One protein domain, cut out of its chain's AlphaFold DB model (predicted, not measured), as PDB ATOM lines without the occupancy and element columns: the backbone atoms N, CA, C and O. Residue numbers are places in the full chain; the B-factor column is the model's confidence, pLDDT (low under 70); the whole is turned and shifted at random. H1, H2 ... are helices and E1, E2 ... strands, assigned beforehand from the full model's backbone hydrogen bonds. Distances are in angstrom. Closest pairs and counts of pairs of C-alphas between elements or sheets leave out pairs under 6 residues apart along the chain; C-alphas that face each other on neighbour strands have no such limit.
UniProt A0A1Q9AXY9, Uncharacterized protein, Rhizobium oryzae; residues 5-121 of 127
ATOM      1  N   LEU A   5      12.342 -59.643  43.633       54.78
ATOM      2  CA  LEU A   5      11.779 -58.829  44.724       54.78
ATOM      3  C   LEU A   5      11.451 -57.390  44.293       54.78
ATOM      4  O   LEU A   5      10.483 -56.815  44.777       54.78
ATOM      5  N   LEU A   6      12.195 -56.834  43.330       53.31
ATOM      6  CA  LEU A   6      11.950 -55.473  42.837       53.31
ATOM      7  C   LEU A   6      10.631 -55.332  42.060       53.31
ATOM      8  O   LEU A   6       9.998 -54.285  42.137       53.31
ATOM      9  N   GLY A   7      10.180 -56.377  41.356       54.31
ATOM     10  CA  GLY A   7       8.916 -56.334  40.607       54.31
ATOM     11  C   GLY A   7       7.675 -56.264  41.504       54.31
ATOM     12  O   GLY A   7       6.701 -55.602  41.158       54.31
ATOM     13  N   ALA A   8       7.725 -56.891  42.683       58.34
ATOM     14  CA  ALA A   8       6.610 -56.898  43.631       58.34
ATOM     15  C   ALA A   8       6.423 -55.537  44.327       58.34
ATOM     16  O   ALA A   8       5.293 -55.101  44.535       58.34
ATOM     17  N   ALA A   9       7.518 -54.832  44.629       59.34
ATOM     18  CA  ALA A   9       7.466 -53.523  45.283       59.34
ATOM     19  C   ALA A   9       6.862 -52.429  44.380       59.34
ATOM     20  O   ALA A   9       6.106 -51.583  44.851       59.34
ATOM     21  N   VAL A  10       7.139 -52.475  43.071       60.84
ATOM     22  CA  VAL A  10       6.577 -51.523  42.094       60.84
ATOM     23  C   VAL A  10       5.082 -51.771  41.864       60.84
ATOM     24  O   VAL A  10       4.320 -50.819  41.714       60.84
ATOM     25  N   ALA A  11       4.638 -53.031  41.907       59.81
ATOM     26  CA  ALA A  11       3.219 -53.371  41.808       59.81
ATOM     27  C   ALA A  11       2.412 -52.886  43.030       59.81
ATOM     28  O   ALA A  11       1.311 -52.373  42.863       59.81
ATOM     29  N   LEU A  12       2.967 -52.971  44.245       59.56
ATOM     30  CA  LEU A  12       2.311 -52.489  45.473       59.56
ATOM     31  C   LEU A  12       2.146 -50.959  45.509       59.56
ATOM     32  O   LEU A  12       1.114 -50.465  45.958       59.56
ATOM     33  N   LEU A  13       3.116 -50.205  44.982       59.88
ATOM     34  CA  LEU A  13       3.030 -48.741  44.879       59.88
ATOM     35  C   LEU A  13       1.975 -48.274  43.859       59.88
ATOM     36  O   LEU A  13       1.362 -47.227  44.053       59.88
ATOM     37  N   ALA A  14       1.718 -49.060  42.809       60.12
ATOM     38  CA  ALA A  14       0.686 -48.751  41.818       60.12
ATOM     39  C   ALA A  14      -0.748 -48.923  42.361       60.12
ATOM     40  O   ALA A  14      -1.643 -48.202  41.928       60.12
ATOM     41  N   LEU A  15      -0.976 -49.825  43.329       57.16
ATOM     42  CA  LEU A  15      -2.288 -49.976  43.978       57.16
ATOM     43  C   LEU A  15      -2.564 -48.892  45.033       57.16
ATOM     44  O   LEU A  15      -3.719 -48.504  45.209       57.16
ATOM     45  N   ALA A  16      -1.528 -48.366  45.693       58.69
ATOM     46  CA  ALA A  16      -1.680 -47.311  46.698       58.69
ATOM     47  C   ALA A  16      -2.140 -45.967  46.092       58.69
ATOM     48  O   ALA A  16      -2.881 -45.222  46.726       58.69
ATOM     49  N   GLY A  17      -1.766 -45.670  44.839       54.25
ATOM     50  CA  GLY A  17      -2.147 -44.422  44.163       54.25
ATOM     51  C   GLY A  17      -3.633 -44.310  43.789       54.25
ATOM     52  O   GLY A  17      -4.141 -43.199  43.636       54.25
ATOM     53  N   CYS A  18      -4.354 -45.430  43.667       58.97
ATOM     54  CA  CYS A  18      -5.792 -45.423  43.364       58.97
ATOM     55  C   CYS A  18      -6.672 -45.178  44.601       58.97
ATOM     56  O   CYS A  18      -7.802 -44.718  44.452       58.97
ATOM     57  N   GLN A  19      -6.176 -45.458  45.808       58.00
ATOM     58  CA  GLN A  19      -6.958 -45.310  47.042       58.00
ATOM     59  C   GLN A  19      -7.077 -43.843  47.474       58.00
ATOM     60  O   GLN A  19      -8.153 -43.395  47.863       58.00
ATOM     61  N   THR A  20      -6.022 -43.049  47.278       70.44
ATOM     62  CA  THR A  20      -5.942 -41.673  47.792       70.44
ATOM     63  C   THR A  20      -7.041 -40.746  47.261       70.44
ATOM     64  O   THR A  20      -7.546 -39.901  47.994       70.44
ATOM     65  N   SER A  21      -7.451 -40.892  45.994       69.50
ATOM     66  CA  SER A  21      -8.495 -40.025  45.417       69.50
ATOM     67  C   SER A  21      -9.887 -40.349  45.964       69.50
ATOM     68  O   SER A  21     -10.679 -39.441  46.204       69.50
ATOM     69  N   GLN A  22     -10.185 -41.634  46.172       75.50
ATOM     70  CA  GLN A  22     -11.462 -42.079  46.725       75.50
ATOM     71  C   GLN A  22     -11.559 -41.748  48.218       75.50
ATOM     72  O   GLN A  22     -12.592 -41.259  48.666       75.50
ATOM     73  N   GLU A  23     -10.476 -41.948  48.966       79.25
ATOM     74  CA  GLU A  23     -10.377 -41.581  50.383       79.25
ATOM     75  C   GLU A  23     -10.538 -40.073  50.593       79.25
ATOM     76  O   GLU A  23     -11.252 -39.647  51.498       79.25
ATOM     77  N   TYR A  24      -9.942 -39.255  49.720       78.62
ATOM     78  CA  TYR A  24     -10.092 -37.803  49.779       78.62
ATOM     79  C   TYR A  24     -11.545 -37.358  49.565       78.62
ATOM     80  O   TYR A  24     -12.052 -36.527  50.317       78.62
ATOM     81  N   GLN A  25     -12.237 -37.925  48.570       78.94
ATOM     82  CA  GLN A  25     -13.654 -37.613  48.350       78.94
ATOM     83  C   GLN A  25     -14.527 -38.117  49.503       78.94
ATOM     84  O   GLN A  25     -15.395 -37.381  49.957       78.94
ATOM     85  N   ALA A  26     -14.248 -39.307  50.041       84.50
ATOM     86  CA  ALA A  26     -14.959 -39.832  51.204       84.50
ATOM     87  C   ALA A  26     -14.803 -38.922  52.434       84.50
ATOM     88  O   ALA A  26     -15.780 -38.671  53.134       84.50
ATOM     89  N   ALA A  27     -13.609 -38.367  52.668       84.50
ATOM     90  CA  ALA A  27     -13.375 -37.421  53.759       84.50
ATOM     91  C   ALA A  27     -14.152 -36.103  53.576       84.50
ATOM     92  O   ALA A  27     -14.727 -35.585  54.536       84.50
ATOM     93  N   ILE A  28     -14.207 -35.566  52.349       85.44
ATOM     94  CA  ILE A  28     -15.034 -34.389  52.034       85.44
ATOM     95  C   ILE A  28     -16.510 -34.705  52.276       85.44
ATOM     96  O   ILE A  28     -17.200 -33.936  52.949       85.44
ATOM     97  N   ASP A  29     -16.982 -35.832  51.746       85.69
ATOM     98  CA  ASP A  29     -18.374 -36.248  51.847       85.69
ATOM     99  C   ASP A  29     -18.806 -36.435  53.301       85.69
ATOM    100  O   ASP A  29     -19.873 -35.952  53.675       85.69
ATOM    101  N   GLU A  30     -17.957 -37.046  54.126       87.19
ATOM    102  CA  GLU A  30     -18.188 -37.217  55.560       87.19
ATOM    103  C   GLU A  30     -18.301 -35.869  56.279       87.19
ATOM    104  O   GLU A  30     -19.259 -35.624  57.013       87.19
ATOM    105  N   SER A  31     -17.375 -34.941  56.014       87.81
ATOM    106  CA  SER A  31     -17.401 -33.611  56.636       87.81
ATOM    107  C   SER A  31     -18.658 -32.808  56.271       87.81
ATOM    108  O   SER A  31     -19.223 -32.100  57.108       87.81
ATOM    109  N   LEU A  32     -19.124 -32.934  55.024       88.69
ATOM    110  CA  LEU A  32     -20.359 -32.313  54.559       88.69
ATOM    111  C   LEU A  32     -21.579 -32.956  55.201       88.69
ATOM    112  O   LEU A  32     -22.482 -32.239  55.625       88.69
ATOM    113  N   ASN A  33     -21.611 -34.285  55.281       89.25
ATOM    114  CA  ASN A  33     -22.714 -35.002  55.904       89.25
ATOM    115  C   ASN A  33     -22.839 -34.614  57.384       89.25
ATOM    116  O   ASN A  33     -23.936 -34.279  57.813       89.25
ATOM    117  N   ALA A  34     -21.730 -34.515  58.123       89.81
ATOM    118  CA  ALA A  34     -21.743 -34.066  59.516       89.81
ATOM    119  C   ALA A  34     -22.290 -32.633  59.681       89.81
ATOM    120  O   ALA A  34     -23.104 -32.370  60.568       89.81
ATOM    121  N   ARG A  35     -21.894 -31.696  58.804       90.31
ATOM    122  CA  ARG A  35     -22.434 -30.322  58.801       90.31
ATOM    123  C   ARG A  35     -23.925 -30.297  58.482       90.31
ATOM    124  O   ARG A  35     -24.675 -29.569  59.119       90.31
ATOM    125  N   LEU A  36     -24.362 -31.112  57.526       90.44
ATOM    126  CA  LEU A  36     -25.767 -31.238  57.151       90.44
ATOM    127  C   LEU A  36     -26.612 -31.851  58.273       90.44
ATOM    128  O   LEU A  36     -27.710 -31.371  58.548       90.44
ATOM    129  N   GLU A  37     -26.088 -32.858  58.966       90.50
ATOM    130  CA  GLU A  37     -26.746 -33.460  60.123       90.50
ATOM    131  C   GLU A  37     -26.893 -32.475  61.283       90.50
ATOM    132  O   GLU A  37     -27.917 -32.497  61.967       90.50
ATOM    133  N   ALA A  38     -25.932 -31.564  61.465       91.19
ATOM    134  CA  ALA A  38     -26.015 -30.504  62.468       91.19
ATOM    135  C   ALA A  38     -27.167 -29.509  62.211       91.19
ATOM    136  O   ALA A  38     -27.594 -28.815  63.134       91.19
ATOM    137  N   LEU A  39     -27.708 -29.457  60.986       91.62
ATOM    138  CA  LEU A  39     -28.883 -28.641  60.657       91.62
ATOM    139  C   LEU A  39     -30.197 -29.284  61.119       91.62
ATOM    140  O   LEU A  39     -31.230 -28.608  61.172       91.62
ATOM    141  N   ASN A  40     -30.191 -30.582  61.438       93.62
ATOM    142  CA  ASN A  40     -31.395 -31.271  61.878       93.62
ATOM    143  C   ASN A  40     -31.930 -30.637  63.161       93.62
ATOM    144  O   ASN A  40     -31.235 -30.443  64.155       93.62
ATOM    145  N   GLY A  41     -33.221 -30.331  63.143       93.00
ATOM    146  CA  GLY A  41     -33.904 -29.679  64.242       93.00
ATOM    147  C   GLY A  41     -33.904 -28.148  64.207       93.00
ATOM    148  O   GLY A  41     -34.666 -27.555  64.973       93.00
ATOM    149  N   LEU A  42     -33.154 -27.511  63.303       94.94
ATOM    150  CA  LEU A  42     -33.318 -26.084  63.020       94.94
ATOM    151  C   LEU A  42     -34.627 -25.821  62.267       94.94
ATOM    152  O   LEU A  42     -35.180 -26.712  61.615       94.94
ATOM    153  N   THR A  43     -35.131 -24.593  62.342       95.88
ATOM    154  CA  THR A  43     -36.206 -24.139  61.448       95.88
ATOM    155  C   THR A  43     -35.638 -23.687  60.105       95.88
ATOM    156  O   THR A  43     -34.470 -23.305  60.011       95.88
ATOM    157  N   ILE A  44     -36.455 -23.680  59.049       95.88
ATOM    158  CA  ILE A  44     -36.045 -23.091  57.765       95.88
ATOM    159  C   ILE A  44     -35.681 -21.614  57.945       95.88
ATOM    160  O   ILE A  44     -34.685 -21.170  57.381       95.88
ATOM    161  N   GLY A  45     -36.412 -20.875  58.785       94.88
ATOM    162  CA  GLY A  45     -36.061 -19.497  59.143       94.88
ATOM    163  C   GLY A  45     -34.634 -19.385  59.688       94.88
ATOM    164  O   GLY A  45     -33.826 -18.630  59.147       94.88
ATOM    165  N   GLN A  46     -34.276 -20.218  60.669       95.56
ATOM    166  CA  GLN A  46     -32.917 -20.283  61.218       95.56
ATOM    167  C   GLN A  46     -31.873 -20.671  60.167       95.56
ATOM    168  O   GLN A  46     -30.822 -20.038  60.095       95.56
ATOM    169  N   PHE A  47     -32.163 -21.667  59.328       94.81
ATOM    170  CA  PHE A  47     -31.268 -22.086  58.250       94.81
ATOM    171  C   PHE A  47     -30.982 -20.941  57.271       94.81
ATOM    172  O   PHE A  47     -29.822 -20.655  56.974       94.81
ATOM    173  N   THR A  48     -32.019 -20.243  56.801       94.56
ATOM    174  CA  THR A  48     -31.850 -19.107  55.881       94.56
ATOM    175  C   THR A  48     -31.104 -17.942  56.533       94.56
ATOM    176  O   THR A  48     -30.283 -17.307  55.881       94.56
ATOM    177  N   ALA A  49     -31.315 -17.701  57.831       94.31
ATOM    178  CA  ALA A  49     -30.603 -16.665  58.574       94.31
ATOM    179  C   ALA A  49     -29.109 -16.987  58.762       94.31
ATOM    180  O   ALA A  49     -28.285 -16.079  58.713       94.31
ATOM    181  N   GLN A  50     -28.754 -18.260  58.970       92.19
ATOM    182  CA  GLN A  50     -27.361 -18.688  59.146       92.19
ATOM    183  C   GLN A  50     -26.590 -18.739  57.826       92.19
ATOM    184  O   GLN A  50     -25.433 -18.338  57.770       92.19
ATOM    185  N   THR A  51     -27.227 -19.244  56.770       91.06
ATOM    186  CA  THR A  51     -26.556 -19.540  55.492       91.06
ATOM    187  C   THR A  51     -26.704 -18.425  54.461       91.06
ATOM    188  O   THR A  51     -25.991 -18.405  53.460       91.06
ATOM    189  N   GLY A  52     -27.673 -17.523  54.650       92.12
ATOM    190  CA  GLY A  52     -28.084 -16.543  53.643       92.12
ATOM    191  C   GLY A  52     -28.775 -17.160  52.420       92.12
ATOM    192  O   GLY A  52     -29.141 -16.434  51.497       92.12
ATOM    193  N   MET A  53     -28.962 -18.484  52.383       92.38
ATOM    194  CA  MET A  53     -29.592 -19.168  51.260       92.38
ATOM    195  C   MET A  53     -31.111 -19.029  51.323       92.38
ATOM    196  O   MET A  53     -31.721 -19.171  52.381       92.38
ATOM    197  N   LEU A  54     -31.734 -18.834  50.162       93.62
ATOM    198  CA  LEU A  54     -33.187 -18.835  50.008       93.62
ATOM    199  C   LEU A  54     -33.636 -20.063  49.205       93.62
ATOM    200  O   LEU A  54     -32.902 -20.525  48.324       93.62
ATOM    201  N   PRO A  55     -34.825 -20.617  49.495       93.88
ATOM    202  CA  PRO A  55     -35.341 -21.747  48.743       93.88
ATOM    203  C   PRO A  55     -35.667 -21.311  47.312       93.88
ATOM    204  O   PRO A  55     -36.379 -20.333  47.091       93.88
ATOM    205  N   ALA A  56     -35.159 -22.062  46.340       94.69
ATOM    206  CA  ALA A  56     -35.502 -21.911  44.931       94.69
ATOM    207  C   ALA A  56     -36.886 -22.499  44.617       94.69
ATOM    208  O   ALA A  56     -37.542 -22.059  43.678       94.69
ATOM    209  N   ASP A  57     -37.306 -23.510  45.379       95.00
ATOM    210  CA  ASP A  57     -38.611 -24.158  45.251       95.00
ATOM    211  C   ASP A  57     -39.014 -24.808  46.585       95.00
ATOM    212  O   ASP A  57     -38.166 -25.055  47.451       95.00
ATOM    213  N   ALA A  58     -40.300 -25.104  46.763       94.81
ATOM    214  CA  ALA A  58     -40.783 -25.895  47.881       94.81
ATOM    215  C   ALA A  58     -42.075 -26.644  47.533       94.81
ATOM    216  O   ALA A  58     -43.080 -26.034  47.172       94.81
ATOM    217  N   TYR A  59     -42.085 -27.962  47.739       94.69
ATOM    218  CA  TYR A  59     -43.231 -28.813  47.418       94.69
ATOM    219  C   TYR A  59     -43.685 -29.655  48.619       94.69
ATOM    220  O   TYR A  59     -42.863 -30.091  49.435       94.69
ATOM    221  N   PRO A  60     -45.005 -29.869  48.778       93.94
ATOM    222  CA  PRO A  60     -45.537 -30.658  49.879       93.94
ATOM    223  C   PRO A  60     -45.163 -32.136  49.724       93.94
ATOM    224  O   PRO A  60     -45.125 -32.674  48.620       93.94
ATOM    225  N   VAL A  61     -44.936 -32.802  50.853       92.25
ATOM    226  CA  VAL A  61     -44.769 -34.258  50.948       92.25
ATOM    227  C   VAL A  61     -45.629 -34.785  52.094       92.25
ATOM    228  O   VAL A  61     -46.155 -34.011  52.897       92.25
ATOM    229  N   GLN A  62     -45.806 -36.101  52.189       88.19
ATOM    230  CA  GLN A  62     -46.612 -36.683  53.259       88.19
ATOM    231  C   GLN A  62     -46.048 -36.287  54.636       88.19
ATOM    232  O   GLN A  62     -44.914 -36.611  54.974       88.19
ATOM    233  N   GLY A  63     -46.846 -35.564  55.427       82.31
ATOM    234  CA  GLY A  63     -46.461 -35.123  56.771       82.31
ATOM    235  C   GLY A  63     -45.509 -33.922  56.826       82.31
ATOM    236  O   GLY A  63     -45.020 -33.609  57.914       82.31
ATOM    237  N   GLY A  64     -45.250 -33.234  55.707       92.25
ATOM    238  CA  GLY A  64     -44.274 -32.150  55.684       92.25
ATOM    239  C   GLY A  64     -44.121 -31.421  54.351       92.25
ATOM    240  O   GLY A  64     -45.025 -31.374  53.515       92.25
ATOM    241  N   ARG A  65     -42.945 -30.826  54.161       94.62
ATOM    242  CA  ARG A  65     -42.568 -30.099  52.943       94.62
ATOM    243  C   ARG A  65     -41.090 -30.312  52.651       94.62
ATOM    244  O   ARG A  65     -40.284 -30.380  53.580       94.62
ATOM    245  N   VAL A  66     -40.736 -30.392  51.377       96.25
ATOM    246  CA  VAL A  66     -39.341 -30.356  50.939       96.25
ATOM    247  C   VAL A  66     -39.048 -28.976  50.384       96.25
ATOM    248  O   VAL A  66     -39.780 -28.488  49.526       96.25
ATOM    249  N   PHE A  67     -37.987 -28.356  50.883       96.12
ATOM    250  CA  PHE A  67     -37.447 -27.106  50.366       96.12
ATOM    251  C   PHE A  67     -36.218 -27.410  49.516       96.12
ATOM    252  O   PHE A  67     -35.330 -28.155  49.934       96.12
ATOM    253  N   VAL A  68     -36.178 -26.844  48.315       95.94
ATOM    254  CA  VAL A  68     -35.088 -27.014  47.358       95.94
ATOM    255  C   VAL A  68     -34.223 -25.768  47.397       95.94
ATOM    256  O   VAL A  68     -34.675 -24.683  47.042       95.94
ATOM    257  N   PHE A  69     -32.965 -25.925  47.776       95.06
ATOM    258  CA  PHE A  69     -31.959 -24.874  47.738       95.06
ATOM    259  C   PHE A  69     -30.962 -25.186  46.633       95.06
ATOM    260  O   PHE A  69     -30.580 -26.340  46.432       95.06
ATOM    261  N   ARG A  70     -30.547 -24.158  45.897       93.88
ATOM    262  CA  ARG A  70     -29.558 -24.292  44.831       93.88
ATOM    263  C   ARG A  70     -28.488 -23.232  45.005       93.88
ATOM    264  O   ARG A  70     -28.812 -22.083  45.288       93.88
ATOM    265  N   THR A  71     -27.230 -23.622  44.855       91.00
ATOM    266  CA  THR A  71     -26.125 -22.661  44.786       91.00
ATOM    267  C   THR A  71     -26.044 -22.059  43.391       91.00
ATOM    268  O   THR A  71     -26.631 -22.590  42.444       91.00
ATOM    269  N   ASP A  72     -25.249 -21.008  43.231       88.88
ATOM    270  CA  ASP A  72     -24.872 -20.563  41.897       88.88
ATOM    271  C   ASP A  72     -24.109 -21.670  41.145       88.88
ATOM    272  O   ASP A  72     -23.394 -22.476  41.762       88.88
ATOM    273  N   PRO A  73     -24.288 -21.759  39.817       87.38
ATOM    274  CA  PRO A  73     -23.565 -22.715  38.999       87.38
ATOM    275  C   PRO A  73     -22.074 -22.364  38.931       87.38
ATOM    276  O   PRO A  73     -21.690 -21.231  38.651       87.38
ATOM    277  N   VAL A  74     -21.224 -23.372  39.106       86.19
ATOM    278  CA  VAL A  74     -19.779 -23.279  38.894       86.19
ATOM    279  C   VAL A  74     -19.456 -23.761  37.483       86.19
ATOM    280  O   VAL A  74     -19.816 -24.874  37.090       86.19
ATOM    281  N   MET A  75     -18.762 -22.919  36.720       88.38
ATOM    282  CA  MET A  75     -18.327 -23.219  35.358       88.38
ATOM    283  C   MET A  75     -16.871 -23.677  35.374       88.38
ATOM    284  O   MET A  75     -16.003 -22.978  35.892       88.38
ATOM    285  N   ILE A  76     -16.596 -24.840  34.788       86.38
ATOM    286  CA  ILE A  76     -15.239 -25.366  34.635       86.38
ATOM    287  C   ILE A  76     -14.945 -25.468  33.145       86.38
ATOM    288  O   ILE A  76     -15.584 -26.245  32.431       86.38
ATOM    289  N   THR A  77     -13.965 -24.693  32.686       90.62
ATOM    290  CA  THR A  77     -13.499 -24.715  31.299       90.62
ATOM    291  C   THR A  77     -12.151 -25.413  31.222       90.62
ATOM    292  O   THR A  77     -11.164 -24.962  31.797       90.62
ATOM    293  N   LEU A  78     -12.112 -26.513  30.478       91.69
ATOM    294  CA  LEU A  78     -10.878 -27.156  30.047       91.69
ATOM    295  C   LEU A  78     -10.446 -26.486  28.736       91.69
ATOM    296  O   LEU A  78     -11.201 -26.557  27.758       91.69
ATOM    297  N   PRO A  79      -9.286 -25.808  28.700       91.81
ATOM    298  CA  PRO A  79      -8.822 -25.137  27.495       91.81
ATOM    299  C   PRO A  79      -8.508 -26.151  26.390       91.81
ATOM    300  O   PRO A  79      -8.226 -27.323  26.650       91.81
ATOM    301  N   ALA A  80      -8.549 -25.688  25.142       92.31
ATOM    302  CA  ALA A  80      -8.207 -26.521  23.999       92.31
ATOM    303  C   ALA A  80      -6.737 -26.965  24.064       92.31
ATOM    304  O   ALA A  80      -5.854 -26.201  24.457       92.31
ATOM    305  N   THR A  81      -6.473 -28.190  23.619       92.94
ATOM    306  CA  THR A  81      -5.119 -28.669  23.321       92.94
ATOM    307  C   THR A  81      -4.939 -28.772  21.805       92.94
ATOM    308  O   THR A  81      -5.863 -28.508  21.039       92.94
ATOM    309  N   LYS A  82      -3.758 -29.204  21.340       94.06
ATOM    310  CA  LYS A  82      -3.512 -29.447  19.905       94.06
ATOM    311  C   LYS A  82      -4.462 -30.482  19.283       94.06
ATOM    312  O   LYS A  82      -4.608 -30.489  18.067       94.06
ATOM    313  N   VAL A  83      -5.055 -31.366  20.091       93.06
ATOM    314  CA  VAL A  83      -5.858 -32.510  19.616       93.06
ATOM    315  C   VAL A  83      -7.240 -32.618  20.267       93.06
ATOM    316  O   VAL A  83      -8.044 -33.438  19.837       93.06
ATOM    317  N   THR A  84      -7.551 -31.797  21.276       91.94
ATOM    318  CA  THR A  84      -8.867 -31.777  21.934       91.94
ATOM    319  C   THR A  84      -9.444 -30.363  21.958       91.94
ATOM    320  O   THR A  84      -8.737 -29.436  22.365       91.94
ATOM    321  N   PRO A  85     -10.719 -30.167  21.573       92.06
ATOM    322  CA  PRO A  85     -11.362 -28.861  21.662       92.06
ATOM    323  C   PRO A  85     -11.535 -28.427  23.122       92.06
ATOM    324  O   PRO A  85     -11.517 -29.253  24.038       92.06
ATOM    325  N   ALA A  86     -11.730 -27.123  23.330       94.19
ATOM    326  CA  ALA A  86     -12.107 -26.602  24.637       94.19
ATOM    327  C   ALA A  86     -13.506 -27.106  25.016       94.19
ATOM    328  O   ALA A  86     -14.420 -27.087  24.190       94.19
ATOM    329  N   ILE A  87     -13.679 -27.522  26.268       93.25
ATOM    330  CA  ILE A  87     -14.962 -27.986  26.800       93.25
ATOM    331  C   ILE A  87     -15.274 -27.187  28.055       93.25
ATOM    332  O   ILE A  87     -14.444 -27.090  28.956       93.25
ATOM    333  N   THR A  88     -16.492 -26.660  28.133       93.00
ATOM    334  CA  THR A  88     -17.012 -26.039  29.352       93.00
ATOM    335  C   THR A  88     -18.105 -26.918  29.935       93.00
ATOM    336  O   THR A  88     -18.968 -27.407  29.208       93.00
ATOM    337  N   ARG A  89     -18.055 -27.137  31.248       89.44
ATOM    338  CA  ARG A  89     -19.080 -27.855  32.007       89.44
ATOM    339  C   ARG A  89     -19.623 -26.962  33.107       89.44
ATOM    340  O   ARG A  89     -18.879 -26.180  33.692       89.44
ATOM    341  N   THR A  90     -20.902 -27.133  33.402       88.75
ATOM    342  CA  THR A  90     -21.583 -26.475  34.515       88.75
ATOM    343  C   THR A  90     -21.865 -27.503  35.594       88.75
ATOM    344  O   THR A  90     -22.357 -28.590  35.292       88.75
ATOM    345  N   ALA A  91     -21.580 -27.159  36.842       87.88
ATOM    346  CA  ALA A  91     -21.962 -27.956  37.993       87.88
ATOM    347  C   ALA A  91     -22.686 -27.076  39.015       87.88
ATOM    348  O   ALA A  91     -22.321 -25.924  39.216       87.88
ATOM    349  N   GLN A  92     -23.714 -27.617  39.658       90.62
ATOM    350  CA  GLN A  92     -24.502 -26.914  40.666       90.62
ATOM    351  C   GLN A  92     -24.724 -27.845  41.855       90.62
ATOM    352  O   GLN A  92     -24.852 -29.057  41.662       90.62
ATOM    353  N   CYS A  93     -24.765 -27.297  43.069       92.31
ATOM    354  CA  CYS A  93     -25.264 -28.032  44.220       92.31
ATOM    355  C   CYS A  93     -26.767 -27.815  44.356       92.31
ATOM    356  O   CYS A  93     -27.237 -26.675  44.371       92.31
ATOM    357  N   GLN A  94     -27.504 -28.909  44.513       94.25
ATOM    358  CA  GLN A  94     -28.890 -28.893  44.945       94.25
ATOM    359  C   GLN A  94     -28.999 -29.561  46.314       94.25
ATOM    360  O   GLN A  94     -28.618 -30.719  46.480       94.25
ATOM    361  N   LEU A  95     -29.559 -28.836  47.274       95.00
ATOM    362  CA  LEU A  95     -29.850 -29.315  48.615       95.00
ATOM    363  C   LEU A  95     -31.367 -29.439  48.782       95.00
ATOM    364  O   LEU A  95     -32.110 -28.473  48.623       95.00
ATOM    365  N   LEU A  96     -31.823 -30.645  49.094       95.19
ATOM    366  CA  LEU A  96     -33.203 -30.973  49.412       95.19
ATOM    367  C   LEU A  96     -33.328 -31.081  50.928       95.19
ATOM    368  O   LEU A  96     -32.805 -32.012  51.538       95.19
ATOM    369  N   ILE A  97     -34.028 -30.133  51.535       95.81
ATOM    370  CA  ILE A  97     -34.271 -30.114  52.973       95.81
ATOM    371  C   ILE A  97     -35.691 -30.599  53.225       95.81
ATOM    372  O   ILE A  97     -36.662 -29.928  52.875       95.81
ATOM    373  N   GLN A  98     -35.817 -31.773  53.833       96.06
ATOM    374  CA  GLN A  98     -37.097 -32.310  54.270       96.06
ATOM    375  C   GLN A  98     -37.449 -31.719  55.630       96.06
ATOM    376  O   GLN A  98     -36.622 -31.668  56.545       96.06
ATOM    377  N   THR A  99     -38.697 -31.289  55.770       96.50
ATOM    378  CA  THR A  99     -39.176 -30.613  56.974       96.50
ATOM    379  C   THR A  99     -40.495 -31.180  57.454       96.50
ATOM    380  O   THR A  99     -41.284 -31.707  56.667       96.50
ATOM    381  N   LYS A 100     -40.761 -31.003  58.746       95.38
ATOM    382  CA  LYS A 100     -42.056 -31.254  59.376       95.38
ATOM    383  C   LYS A 100     -42.601 -29.953  59.959       95.38
ATOM    384  O   LYS A 100     -41.836 -29.135  60.473       95.38
ATOM    385  N   ALA A 101     -43.917 -29.775  59.893       92.75
ATOM    386  CA  ALA A 101     -44.571 -28.630  60.514       92.75
ATOM    387  C   ALA A 101     -44.434 -28.686  62.046       92.75
ATOM    388  O   ALA A 101     -44.665 -29.735  62.655       92.75
ATOM    389  N   THR A 102     -44.069 -27.565  62.660       90.88
ATOM    390  CA  THR A 102     -44.059 -27.361  64.119       90.88
ATOM    391  C   THR A 102     -45.288 -26.603  64.601       90.88
ATOM    392  O   THR A 102     -45.712 -26.795  65.737       90.88
ATOM    393  N   ASP A 103     -45.879 -25.775  63.739       86.94
ATOM    394  CA  ASP A 103     -47.112 -25.038  63.997       86.94
ATOM    395  C   ASP A 103     -47.935 -24.842  62.705       86.94
ATOM    396  O   ASP A 103     -47.543 -25.282  61.622       86.94
ATOM    397  N   SER A 104     -49.102 -24.203  62.824       82.38
ATOM    398  CA  SER A 104     -50.049 -23.972  61.724       82.38
ATOM    399  C   SER A 104     -49.895 -22.617  61.018       82.38
ATOM    400  O   SER A 104     -50.699 -22.299  60.145       82.38
ATOM    401  N   ARG A 105     -48.886 -21.804  61.364       84.19
ATOM    402  CA  ARG A 105     -48.733 -20.437  60.824       84.19
ATOM    403  C   ARG A 105     -48.193 -20.413  59.394       84.19
ATOM    404  O   ARG A 105     -48.363 -19.418  58.699       84.19
ATOM    405  N   GLY A 106     -47.536 -21.489  58.955       82.19
ATOM    406  CA  GLY A 106     -47.025 -21.635  57.587       82.19
ATOM    407  C   GLY A 106     -45.826 -20.741  57.241       82.19
ATOM    408  O   GLY A 106     -45.459 -20.651  56.072       82.19
ATOM    409  N   THR A 107     -45.205 -20.104  58.235       90.19
ATOM    410  CA  THR A 107     -44.014 -19.250  58.074       90.19
ATOM    411  C   THR A 107     -42.731 -20.081  57.973       90.19
ATOM    412  O   THR A 107     -42.756 -21.281  58.228       90.19
ATOM    413  N   ALA A 108     -41.587 -19.471  57.641       89.88
ATOM    414  CA  ALA A 108     -40.300 -20.178  57.594       89.88
ATOM    415  C   ALA A 108     -39.916 -20.825  58.945       89.88
ATOM    416  O   ALA A 108     -39.289 -21.883  58.970       89.88
ATOM    417  N   ASP A 109     -40.349 -20.245  60.066       93.31
ATOM    418  CA  ASP A 109     -40.118 -20.797  61.408       93.31
ATOM    419  C   ASP A 109     -41.050 -21.963  61.768       93.31
ATOM    420  O   ASP A 109     -40.787 -22.717  62.704       93.31
ATOM    421  N   SER A 110     -42.119 -22.149  60.994       93.31
ATOM    422  CA  SER A 110     -43.096 -23.225  61.175       93.31
ATOM    423  C   SER A 110     -42.609 -24.575  60.636       93.31
ATOM    424  O   SER A 110     -43.312 -25.574  60.778       93.31
ATOM    425  N   TRP A 111     -41.442 -24.623  59.984       94.75
ATOM    426  CA  TRP A 111     -40.916 -25.814  59.313       94.75
ATOM    427  C   TRP A 111     -39.580 -26.220  59.921       94.75
ATOM    428  O   TRP A 111     -38.580 -25.530  59.739       94.75
ATOM    429  N   LYS A 112     -39.559 -27.351  60.630       96.31
ATOM    430  CA  LYS A 112     -38.359 -27.898  61.273       96.31
ATOM    431  C   LYS A 112     -37.706 -28.947  60.391       96.31
ATOM    432  O   LYS A 112     -38.388 -29.844  59.898       96.31
ATOM    433  N   ILE A 113     -36.396 -28.835  60.214       96.31
ATOM    434  CA  ILE A 113     -35.578 -29.738  59.407       96.31
ATOM    435  C   ILE A 113     -35.529 -31.110  60.078       96.31
ATOM    436  O   ILE A 113     -35.225 -31.215  61.267       96.31
ATOM    437  N   VAL A 114     -35.854 -32.151  59.312       95.31
ATOM    438  CA  VAL A 114     -35.825 -33.552  59.767       95.31
ATOM    439  C   VAL A 114     -34.836 -34.408  58.990       95.31
ATOM    440  O   VAL A 114     -34.383 -35.421  59.511       95.31
ATOM    441  N   ALA A 115     -34.532 -34.027  57.752       93.44
ATOM    442  CA  ALA A 115     -33.530 -34.688  56.938       93.44
ATOM    443  C   ALA A 115     -33.033 -33.745  55.844       93.44
ATOM    444  O   ALA A 115     -33.748 -32.850  55.385       93.44
ATOM    445  N   THR A 116     -31.826 -34.005  55.369       93.94
ATOM    446  CA  THR A 116     -31.187 -33.273  54.279       93.94
ATOM    447  C   THR A 116     -30.642 -34.260  53.260       93.94
ATOM    448  O   THR A 116     -30.042 -35.267  53.624       93.94
ATOM    449  N   GLN A 117     -30.821 -33.970  51.978       92.31
ATOM    450  CA  GLN A 117     -30.233 -34.728  50.877       92.31
ATOM    451  C   GLN A 117     -29.561 -33.765  49.911       92.31
ATOM    452  O   GLN A 117     -30.056 -32.663  49.693       92.31
ATOM    453  N   ARG A 118     -28.451 -34.176  49.305       91.31
ATOM    454  CA  ARG A 118     -27.708 -33.349  48.353       91.31
ATOM    455  C   ARG A 118     -27.528 -34.052  47.017       91.31
ATOM    456  O   ARG A 118     -27.442 -35.275  46.960       91.31
ATOM    457  N   ALA A 119     -27.437 -33.263  45.956       88.56
ATOM    458  CA  ALA A 119     -27.113 -33.722  44.615       88.56
ATOM    459  C   ALA A 119     -26.214 -32.703  43.904       88.56
ATOM    460  O   ALA A 119     -26.369 -31.493  44.073       88.56
ATOM    461  N   GLY A 120     -25.292 -33.196  43.076       87.25
ATOM    462  CA  GLY A 120     -24.374 -32.356  42.307       87.25
ATOM    463  C   GLY A 120     -23.147 -31.886  43.097       87.25
ATOM    464  O   GLY A 120     -22.673 -32.568  44.004       87.25
ATOM    465  N   ALA A 121     -22.587 -30.737  42.713       85.94
ATOM    466  CA  ALA A 121     -21.287 -30.262  43.198       85.94
ATOM    467  C   ALA A 121     -21.410 -29.435  44.489       85.94
ATOM    468  O   ALA A 121     -21.385 -28.208  44.454       85.94
TER     469      ALA A 121
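This is residues 5 to 121 of the 127 residues of an uncharacterized protein of Rhizobium oryzae (UniProt A0A1Q9AXY9). A strongly twisted four-strand sheet makes the body, and from it two arms spread like a V: the long helix H1, whose residues 5 to 31 stick out, and the narrow hairpin E3-E4, with residues 80 to 85 free at its tip. Short H2 packs by edge strand E6. The printed part has 117 residues, running H1 H2 E1 E2 E3 E4 E5 E6; the sheet's order is E1 - E2 - E5 - E6, antiparallel. The class is mixed, helices and strands; the whole is extended, radius of gyration of the C-alphas 21.1 A, spanning 71 by 39 by 26 A.

Look first at the sheet: E1 is residues 57 to 61, E2 64 to 70, E5 93 to 101 (25.3 A) and E6 111 to 120 (24.6 A), ending at C-alpha 120 (-24.374, -32.356, 42.307). E3 is residues 74 to 78 and E4 87 to 91. Find C-alpha 5 at (11.779, -58.829, 44.724); from there H1 runs 48.6 A to residue 37, with a kink of 26 degrees near residue 20. H2 is residues 44 to 51.

In the sheet, look for N 59 and O 66 at 3.0 A between E1 and E2, a hairpin; N 67 and O 97 at 2.9 A between E2 and E5; and N 96 and O 117 at 2.7 A in hairpin E5-E6. E6 bends by 74 degrees at residue 114. E4 runs on into E5 at 13 degrees; in hairpin E3-E4, N 76 and O 89 are 2.9 A apart. H1 only grazes the sheet, the closest C-alphas to E6 being Leu 36 and Thr 116, 6.5 A. H2 is on the sheet, height 7.9 A, over none of its strands; its closest C-alphas to E6 are Ile 44 and Trp 111, 5.8 A. H1 and E3 are apart. Every O i to N i+4 pair is within hydrogen-bond range in H2, and 21 of 29 in H1.

The C-alphas farthest apart, Leu 5 and Arg 105, are 73.4 A apart. The printed part has no cut and no long link. Model confidence is under 70 at residues 5 to 19 and residue 21.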